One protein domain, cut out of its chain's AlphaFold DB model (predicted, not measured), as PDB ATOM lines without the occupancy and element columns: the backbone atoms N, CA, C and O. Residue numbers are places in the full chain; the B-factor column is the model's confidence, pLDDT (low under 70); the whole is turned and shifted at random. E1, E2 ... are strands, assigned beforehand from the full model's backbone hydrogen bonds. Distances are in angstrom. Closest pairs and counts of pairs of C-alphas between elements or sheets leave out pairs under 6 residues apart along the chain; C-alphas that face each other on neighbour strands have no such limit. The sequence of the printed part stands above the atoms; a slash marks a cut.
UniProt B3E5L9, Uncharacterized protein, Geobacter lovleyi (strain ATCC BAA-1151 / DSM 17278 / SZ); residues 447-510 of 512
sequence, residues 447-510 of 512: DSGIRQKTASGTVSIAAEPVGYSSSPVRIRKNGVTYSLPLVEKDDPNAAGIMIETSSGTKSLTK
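AT A GLANCE: This is residues 447 to 510 of the 512 residues of an uncharacterized protein of Geobacter lovleyi (strain ATCC BAA-1151 / DSM 17278 / SZ) (UniProt B3E5L9). Three strand hairpins are set in a flat triangle: E1 with E2 along one side, E3 with E4 beyond one end of it, and E6 with E7 standing away from it, their hairpin turn far from E1 and E2. Short E5 lies beside E7, and E4 runs on into it, crossing from one hairpin to the other. The 64 printed residues hold seven named strands, E1 to E7 in order, and no named helix, an all-strand class; the sheets E1-E2, E3-E4 and E5-E7-E6 are antiparallel. The whole is compact, with a radius of gyration of the C-alphas of 11.6 A and spans of 32 by 29 by 15 A.

IN THESE COORDINATES: E1, residues 447 to 454, begins at C-alpha 447 (265.167, 221.817, 309.533), bends by 64 degrees at 450 and measures 17.4 A. E2 is 457 to 463, 19.7 A; E3 474 to 477, 10.0 A; E4 480 to 483, 10.2 A; E5 486 to 488, 7.1 A. E6, 494 to 501, measures 15.2 A and bends by 90 degrees at 497. E7, 504 to 510, 19.0 A, ends at C-alpha 510 (272.802, 226.586, 309.360).

HOW THE PARTS SIT: In the hairpin E1 and E2, N 452 and O 459 are 2.8 A apart. The closest C-alphas of E2 and E4, Ala 463 and Ser 483, are 5.7 A apart. In the hairpin E3 and E4, N 475 and O 482 are 2.9 A apart. Inner strand E7 pairs with E5 through N 487 and O 507, 2.9 A, and with E6, its hairpin partner, through N 499 and O 506, 2.8 A. The closest C-alphas of E2 and E7, Ile 461 and Lys 510, are 4.7 A apart. E3 and E7 are apart.

THE WHOLE: The farthest C-alphas, of Ala 455 and Gly 467, are 34.0 A apart. The printed part has no cut and no long link; E2 to E3, 10 residues, is short, the others tight. Mean pLDDT of the printed part is 92.9, and no printed residue is under 70.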
ATOM      1  N   ASP A 447     264.283 222.589 310.397       94.62
ATOM      2  CA  ASP A 447     265.167 221.817 309.533       94.62
ATOM      3  C   ASP A 447     264.568 221.727 308.121       94.62
ATOM      4  O   ASP A 447     263.529 221.094 307.894       94.62
ATOM      5  N   SER A 448     265.250 222.324 307.142       94.12
ATOM      6  CA  SER A 448     264.841 222.258 305.735       94.12
ATOM      7  C   SER A 448     264.851 220.824 305.177       94.12
ATOM      8  O   SER A 448     264.157 220.517 304.207       94.12
ATOM      9  N   GLY A 449     265.618 219.915 305.789       94.56
ATOM     10  CA  GLY A 449     265.960 218.601 305.245       94.56
ATOM     11  C   GLY A 449     267.112 218.638 304.236       94.56
ATOM     12  O   GLY A 449     267.564 217.581 303.803       94.56
ATOM     13  N   ILE A 450     267.615 219.823 303.878       95.56
ATOM     14  CA  ILE A 450     268.819 219.964 303.059       95.56
ATOM     15  C   ILE A 450     270.043 219.728 303.940       95.56
ATOM     16  O   ILE A 450     270.107 220.153 305.100       95.56
ATOM     17  N   ARG A 451     271.016 219.014 303.374       96.69
ATOM     18  CA  ARG A 451     272.285 218.667 304.007       96.69
ATOM     19  C   ARG A 451     273.432 219.092 303.104       96.69
ATOM     20  O   ARG A 451     273.436 218.772 301.919       96.69
ATOM     21  N   GLN A 452     274.416 219.770 303.676       96.56
ATOM     22  CA  GLN A 452     275.673 220.095 303.020       96.56
ATOM     23  C   GLN A 452     276.799 219.277 303.653       96.56
ATOM     24  O   GLN A 452     277.037 219.381 304.855       96.56
ATOM     25  N   LYS A 453     277.524 218.493 302.852       96.81
ATOM     26  CA  LYS A 453     278.761 217.844 303.302       96.81
ATOM     27  C   LYS A 453     279.901 218.866 303.280       96.81
ATOM     28  O   LYS A 453     280.182 219.451 302.239       96.81
ATOM     29  N   THR A 454     280.539 219.087 304.421       93.38
ATOM     30  CA  THR A 454     281.735 219.919 304.596       93.38
ATOM     31  C   THR A 454     282.929 219.034 304.964       93.38
ATOM     32  O   THR A 454     282.783 217.832 305.194       93.38
ATOM     33  N   ALA A 455     284.128 219.618 305.048       92.88
ATOM     34  CA  ALA A 455     285.305 218.899 305.543       92.88
ATOM     35  C   ALA A 455     285.148 218.434 307.006       92.88
ATOM     36  O   ALA A 455     285.747 217.440 307.401       92.88
ATOM     37  N   SER A 456     284.329 219.136 307.797       92.25
ATOM     38  CA  SER A 456     284.120 218.882 309.226       92.25
ATOM     39  C   SER A 456     282.891 218.020 309.538       92.25
ATOM     40  O   SER A 456     282.629 217.754 310.708       92.25
ATOM     41  N   GLY A 457     282.116 217.601 308.531       94.69
ATOM     42  CA  GLY A 457     280.928 216.768 308.724       94.69
ATOM     43  C   GLY A 457     279.766 217.143 307.812       94.69
ATOM     44  O   GLY A 457     279.955 217.616 306.695       94.69
ATOM     45  N   THR A 458     278.544 216.906 308.280       96.69
ATOM     46  CA  THR A 458     277.319 217.276 307.563       96.69
ATOM     47  C   THR A 458     276.630 218.414 308.300       96.69
ATOM     48  O   THR A 458     276.362 218.306 309.492       96.69
ATOM     49  N   VAL A 459     276.319 219.486 307.580       96.75
ATOM     50  CA  VAL A 459     275.612 220.667 308.081       96.75
ATOM     51  C   VAL A 459     274.169 220.637 307.582       96.75
ATOM     52  O   VAL A 459     273.928 220.441 306.388       96.75
ATOM     53  N   SER A 460     273.208 220.831 308.481       97.31
ATOM     54  CA  SER A 460     271.793 221.002 308.132       97.31
ATOM     55  C   SER A 460     271.514 222.459 307.770       97.31
ATOM     56  O   SER A 460     272.086 223.363 308.374       97.31
ATOM     57  N   ILE A 461     270.648 222.702 306.788       97.50
ATOM     58  CA  ILE A 461     270.247 224.060 306.392       97.50
ATOM     59  C   ILE A 461     268.919 224.420 307.058       97.50
ATOM     60  O   ILE A 461     267.999 223.598 307.096       97.50
ATOM     61  N   ALA A 462     268.809 225.643 307.561       96.62
ATOM     62  CA  ALA A 462     267.590 226.153 308.168       96.62
ATOM     63  C   ALA A 462     266.514 226.484 307.124       96.62
ATOM     64  O   ALA A 462     266.802 226.824 305.979       96.62
ATOM     65  N   ALA A 463     265.258 226.416 307.541       95.19
ATOM     66  CA  ALA A 463     264.093 226.903 306.827       95.19
ATOM     67  C   ALA A 463     263.282 227.815 307.752       95.19
ATOM     68  O   ALA A 463     263.164 227.559 308.948       95.19
ATOM     69  N   GLU A 464     262.702 228.876 307.205       93.31
ATOM     70  CA  GLU A 464     261.761 229.711 307.944       93.31
ATOM     71  C   GLU A 464     260.376 229.045 307.983       93.31
ATOM     72  O   GLU A 464     259.983 228.406 306.999       93.31
ATOM     73  N   PRO A 465     259.603 229.201 309.073       87.12
ATOM     74  CA  PRO A 465     258.217 228.746 309.129       87.12
ATOM     75  C   PRO A 465     257.348 229.334 308.005       87.12
ATOM     76  O   PRO A 465     257.618 230.409 307.467       87.12
ATOM     77  N   VAL A 466     256.254 228.642 307.671       82.12
ATOM     78  CA  VAL A 466     255.281 229.115 306.671       82.12
ATOM     79  C   VAL A 466     254.752 230.496 307.069       82.12
ATOM     80  O   VAL A 466     254.372 230.710 308.215       82.12
ATOM     81  N   GLY A 467     254.731 231.428 306.114       80.06
ATOM     82  CA  GLY A 467     254.326 232.822 306.342       80.06
ATOM     83  C   GLY A 467     255.491 233.787 306.584       80.06
ATOM     84  O   GLY A 467     255.294 234.999 306.491       80.06
ATOM     85  N   TYR A 468     256.709 233.278 306.798       78.56
ATOM     86  CA  TYR A 468     257.934 234.076 306.821       78.56
ATOM     87  C   TYR A 468     258.614 234.021 305.445       78.56
ATOM     88  O   TYR A 468     258.829 232.960 304.854       78.56
ATOM     89  N   SER A 469     258.884 235.196 304.881       74.31
ATOM     90  CA  SER A 469     259.437 235.352 303.534       74.31
ATOM     91  C   SER A 469     260.574 236.369 303.566       74.31
ATOM     92  O   SER A 469     260.429 237.461 303.018       74.31
ATOM     93  N   SER A 470     261.682 236.038 304.238       78.69
ATOM     94  CA  SER A 470     262.839 236.945 304.334       78.69
ATOM     95  C   SER A 470     263.829 236.797 303.176       78.69
ATOM     96  O   SER A 470     264.465 237.764 302.768       78.69
ATOM     97  N   SER A 471     263.942 235.596 302.614       85.00
ATOM     98  CA  SER A 471     264.896 235.269 301.547       85.00
ATOM     99  C   SER A 471     264.213 235.214 300.177       85.00
ATOM    100  O   SER A 471     262.997 235.069 300.141       85.00
ATOM    101  N   PRO A 472     264.912 235.289 299.034       87.38
ATOM    102  CA  PRO A 472     264.379 234.899 297.722       87.38
ATOM    103  C   PRO A 472     264.456 233.383 297.456       87.38
ATOM    104  O   PRO A 472     263.796 232.880 296.549       87.38
ATOM    105  N   VAL A 473     265.233 232.630 298.241       93.94
ATOM    106  CA  VAL A 473     265.455 231.192 298.034       93.94
ATOM    107  C   VAL A 473     264.333 230.383 298.679       93.94
ATOM    108  O   VAL A 473     263.970 230.602 299.839       93.94
ATOM    109  N   ARG A 474     263.759 229.447 297.920       93.38
ATOM    110  CA  ARG A 474     262.597 228.651 298.330       93.38
ATOM    111  C   ARG A 474     262.845 227.168 298.124       93.38
ATOM    112  O   ARG A 474     263.477 226.768 297.151       93.38
ATOM    113  N   ILE A 475     262.267 226.363 299.005       93.75
ATOM    114  CA  ILE A 475     262.162 224.912 298.835       93.75
ATOM    115  C   ILE A 475     260.714 224.489 299.001       93.75
ATOM    116  O   ILE A 475     259.958 225.129 299.730       93.75
ATOM    117  N   ARG A 476     260.324 223.392 298.355       93.06
ATOM    118  CA  ARG A 476     259.001 222.799 298.539       93.06
ATOM    119  C   ARG A 476     259.145 221.393 299.105       93.06
ATOM    120  O   ARG A 476     259.804 220.555 298.500       93.06
ATOM    121  N   LYS A 477     258.524 221.140 300.256       89.56
ATOM    122  CA  LYS A 477     258.556 219.854 300.965       89.56
ATOM    123  C   LYS A 477     257.145 219.514 301.425       89.56
ATOM    124  O   LYS A 477     256.483 220.346 302.035       89.56
ATOM    125  N   ASN A 478     256.675 218.310 301.104       90.25
ATOM    126  CA  ASN A 478     255.330 217.831 301.456       90.25
ATOM    127  C   ASN A 478     254.207 218.808 301.053       90.25
ATOM    128  O   ASN A 478     253.283 219.069 301.813       90.25
ATOM    129  N   GLY A 479     254.322 219.406 299.862       91.00
ATOM    130  CA  GLY A 479     253.349 220.372 299.342       91.00
ATOM    131  C   GLY A 479     253.497 221.804 299.873       91.00
ATOM    132  O   GLY A 479     252.967 222.714 299.235       91.00
ATOM    133  N   VAL A 480     254.275 222.019 300.937       89.81
ATOM    134  CA  VAL A 480     254.491 223.314 301.600       89.81
ATOM    135  C   VAL A 480     255.760 223.994 301.081       89.81
ATOM    136  O   VAL A 480     256.794 223.343 300.918       89.81
ATOM    137  N   THR A 481     255.687 225.300 300.821       92.38
ATOM    138  CA  THR A 481     256.834 226.117 300.400       92.38
ATOM    139  C   THR A 481     257.456 226.816 301.605       92.38
ATOM    140  O   THR A 481     256.779 227.577 302.292       92.38
ATOM    141  N   TYR A 482     258.751 226.594 301.821       92.81
ATOM    142  CA  TYR A 482     259.545 227.226 302.872       92.81
ATOM    143  C   TYR A 482     260.569 228.185 302.271       92.81
ATOM    144  O   TYR A 482     261.093 227.951 301.176       92.81
ATOM    145  N   SER A 483     260.880 229.248 303.004       94.50
ATOM    146  CA  SER A 483     261.979 230.164 302.695       94.50
ATOM    147  C   SER A 483     263.269 229.646 303.327       94.50
ATOM    148  O   SER A 483     263.238 229.184 304.464       94.50
ATOM    149  N   LEU A 484     264.400 229.708 302.620       95.69
ATOM    150  CA  LEU A 484     265.708 229.410 303.215       95.69
ATOM    151  C   LEU A 484     266.391 230.725 303.603       95.69
ATOM    152  O   LEU A 484     266.745 231.476 302.690       95.69
ATOM    153  N   PRO A 485     266.556 231.043 304.897       95.06
ATOM    154  CA  PRO A 485     267.109 232.323 305.322       95.06
ATOM    155  C   PRO A 485     268.549 232.505 304.825       95.06
ATOM    156  O   PRO A 485     269.306 231.542 304.668       95.06
ATOM    157  N   LEU A 486     268.892 233.764 304.542       95.06
ATOM    158  CA  LEU A 486     270.219 234.193 304.114       95.06
ATOM    159  C   LEU A 486     270.871 235.034 305.211       95.06
ATOM    160  O   LEU A 486     270.210 235.872 305.825       95.06
ATOM    161  N   VAL A 487     272.166 234.827 305.413       94.75
ATOM    162  CA  VAL A 487     273.036 235.583 306.326       94.75
ATOM    163  C   VAL A 487     274.273 236.080 305.577       94.75
ATOM    164  O   VAL A 487     274.546 235.647 304.453       94.75
ATOM    165  N   GLU A 488     275.023 237.006 306.171       95.75
ATOM    166  CA  GLU A 488     276.318 237.413 305.617       95.75
ATOM    167  C   GLU A 488     277.302 236.234 305.590       95.75
ATOM    168  O   GLU A 488     277.183 235.277 306.356       95.75
ATOM    169  N   LYS A 489     278.285 236.284 304.686       96.25
ATOM    170  CA  LYS A 489     279.269 235.199 304.502       96.25
ATOM    171  C   LYS A 489     280.145 234.931 305.733       96.25
ATOM    172  O   LYS A 489     280.720 233.854 305.844       96.25
ATOM    173  N   ASP A 490     280.287 235.923 306.602       94.38
ATOM    174  CA  ASP A 490     281.081 235.911 307.827       94.38
ATOM    175  C   ASP A 490     280.238 235.662 309.089       94.38
ATOM    176  O   ASP A 490     280.787 235.612 310.190       94.38
ATOM    177  N   ASP A 491     278.924 235.438 308.948       94.81
ATOM    178  CA  ASP A 491     278.062 235.064 310.069       94.81
ATOM    179  C   ASP A 491     278.472 233.682 310.625       94.81
ATOM    180  O   ASP A 491     278.689 232.739 309.853       94.81
ATOM    181  N   PRO A 492     278.550 233.489 311.957       94.06
ATOM    182  CA  PRO A 492     278.873 232.185 312.548       94.06
ATOM    183  C   PRO A 492     277.916 231.055 312.106       94.06
ATOM    184  O   PRO A 492     278.307 229.882 312.013       94.06
ATOM    185  N   ASN A 493     276.677 231.401 311.752       94.62
ATOM    186  CA  ASN A 493     275.657 230.493 311.240       94.62
ATOM    187  C   ASN A 493     275.648 230.391 309.707       94.62
ATOM    188  O   ASN A 493     274.730 229.787 309.159       94.62
ATOM    189  N   ALA A 494     276.635 230.931 308.989       96.00
ATOM    190  CA  ALA A 494     276.740 230.779 307.540       96.00
ATOM    191  C   ALA A 494     277.104 229.335 307.156       96.00
ATOM    192  O   ALA A 494     278.124 228.790 307.591       96.00
ATOM    193  N   ALA A 495     276.269 228.696 306.337       96.62
ATOM    194  CA  ALA A 495     276.599 227.467 305.623       96.62
ATOM    195  C   ALA A 495     277.490 227.782 304.408       96.62
ATOM    196  O   ALA A 495     277.597 228.923 303.978       96.62
ATOM    197  N   GLY A 496     278.126 226.775 303.812       95.62
ATOM    198  CA  GLY A 496     279.021 226.998 302.669       95.62
ATOM    199  C   GLY A 496     278.306 227.150 301.319       95.62
ATOM    200  O   GLY A 496     278.976 227.195 300.294       95.62
ATOM    201  N   ILE A 497     276.970 227.151 301.291       96.31
ATOM    202  CA  ILE A 497     276.187 227.405 300.075       96.31
ATOM    203  C   ILE A 497     275.923 228.907 299.991       96.31
ATOM    204  O   ILE A 497     275.208 229.459 300.829       96.31
ATOM    205  N   MET A 498     276.484 229.539 298.961       96.75
ATOM    206  CA  MET A 498     276.387 230.975 298.720       96.75
ATOM    207  C   MET A 498     275.401 231.297 297.591       96.75
ATOM    208  O   MET A 498     275.272 230.542 296.629       96.75
ATOM    209  N   ILE A 499     274.719 232.432 297.713       95.44
ATOM    210  CA  ILE A 499     273.734 232.965 296.771       95.44
ATOM    211  C   ILE A 499     274.144 234.403 296.450       95.44
ATOM    212  O   ILE A 499     274.248 235.232 297.356       95.44
ATOM    213  N   GLU A 500     274.345 234.716 295.172       96.12
ATOM    214  CA  GLU A 500     274.527 236.102 294.739       96.12
ATOM    215  C   GLU A 500     273.173 236.818 294.754       96.12
ATOM    216  O   GLU A 500     272.217 236.380 294.111       96.12
ATOM    217  N   THR A 501     273.076 237.907 295.511       90.38
ATOM    218  CA  THR A 501     271.876 238.749 295.586       90.38
ATOM    219  C   THR A 501     272.193 240.161 295.102       90.38
ATOM    220  O   THR A 501     273.354 240.529 294.953       90.38
ATOM    221  N   SER A 502     271.172 240.998 294.904       88.38
ATOM    222  CA  SER A 502     271.384 242.412 294.558       88.38
ATOM    223  C   SER A 502     272.129 243.210 295.641       88.38
ATOM    224  O   SER A 502     272.644 244.283 295.343       88.38
ATOM    225  N   SER A 503     272.208 242.700 296.877       87.06
ATOM    226  CA  SER A 503     272.981 243.281 297.983       87.06
ATOM    227  C   SER A 503     274.311 242.554 298.246       87.06
ATOM    228  O   SER A 503     274.910 242.731 299.309       87.06
ATOM    229  N   GLY A 504     274.772 241.744 297.286       93.19
ATOM    230  CA  GLY A 504     276.020 240.980 297.324       93.19
ATOM    231  C   GLY A 504     275.831 239.492 297.628       93.19
ATOM    232  O   GLY A 504     274.709 238.992 297.767       93.19
ATOM    233  N   THR A 505     276.948 238.774 297.736       96.25
ATOM    234  CA  THR A 505     276.975 237.343 298.055       96.25
ATOM    235  C   THR A 505     276.552 237.085 299.504       96.25
ATOM    236  O   THR A 505     277.207 237.543 300.441       96.25
ATOM    237  N   LYS A 506     275.485 236.308 299.699       96.38
ATOM    238  CA  LYS A 506     274.993 235.846 301.009       96.38
ATOM    239  C   LYS A 506     275.154 234.335 301.142       96.38
ATOM    240  O   LYS A 506     275.269 233.643 300.138       96.38
ATOM    241  N   SER A 507     275.121 233.809 302.361       97.06
ATOM    242  CA  SER A 507     275.158 232.365 302.634       97.06
ATOM    243  C   SER A 507     273.828 231.867 303.187       97.06
ATOM    244  O   SER A 507     273.142 232.601 303.895       97.06
ATOM    245  N   LEU A 508     273.455 230.617 302.897       96.81
ATOM    246  CA  LEU A 508     272.324 229.971 303.575       96.81
ATOM    247  C   LEU A 508     272.628 229.809 305.073       96.81
ATOM    248  O   LEU A 508     273.766 229.534 305.444       96.81
ATOM    249  N   THR A 509     271.625 229.940 305.940       96.38
ATOM    250  CA  THR A 509     271.811 229.758 307.392       96.38
ATOM    251  C   THR A 509     271.846 228.273 307.787       96.38
ATOM    252  O   THR A 509     271.049 227.466 307.302       96.38
ATOM    253  N   LYS A 510     272.746 227.904 308.706       97.06
ATOM    254  CA  LYS A 510     272.802 226.586 309.360       97.06
ATOM    255  C   LYS A 510     271.581 226.369 310.260       97.06
ATOM    256  O   LYS A 510     271.127 227.289 310.932       97.06
TER     257      LYS A 510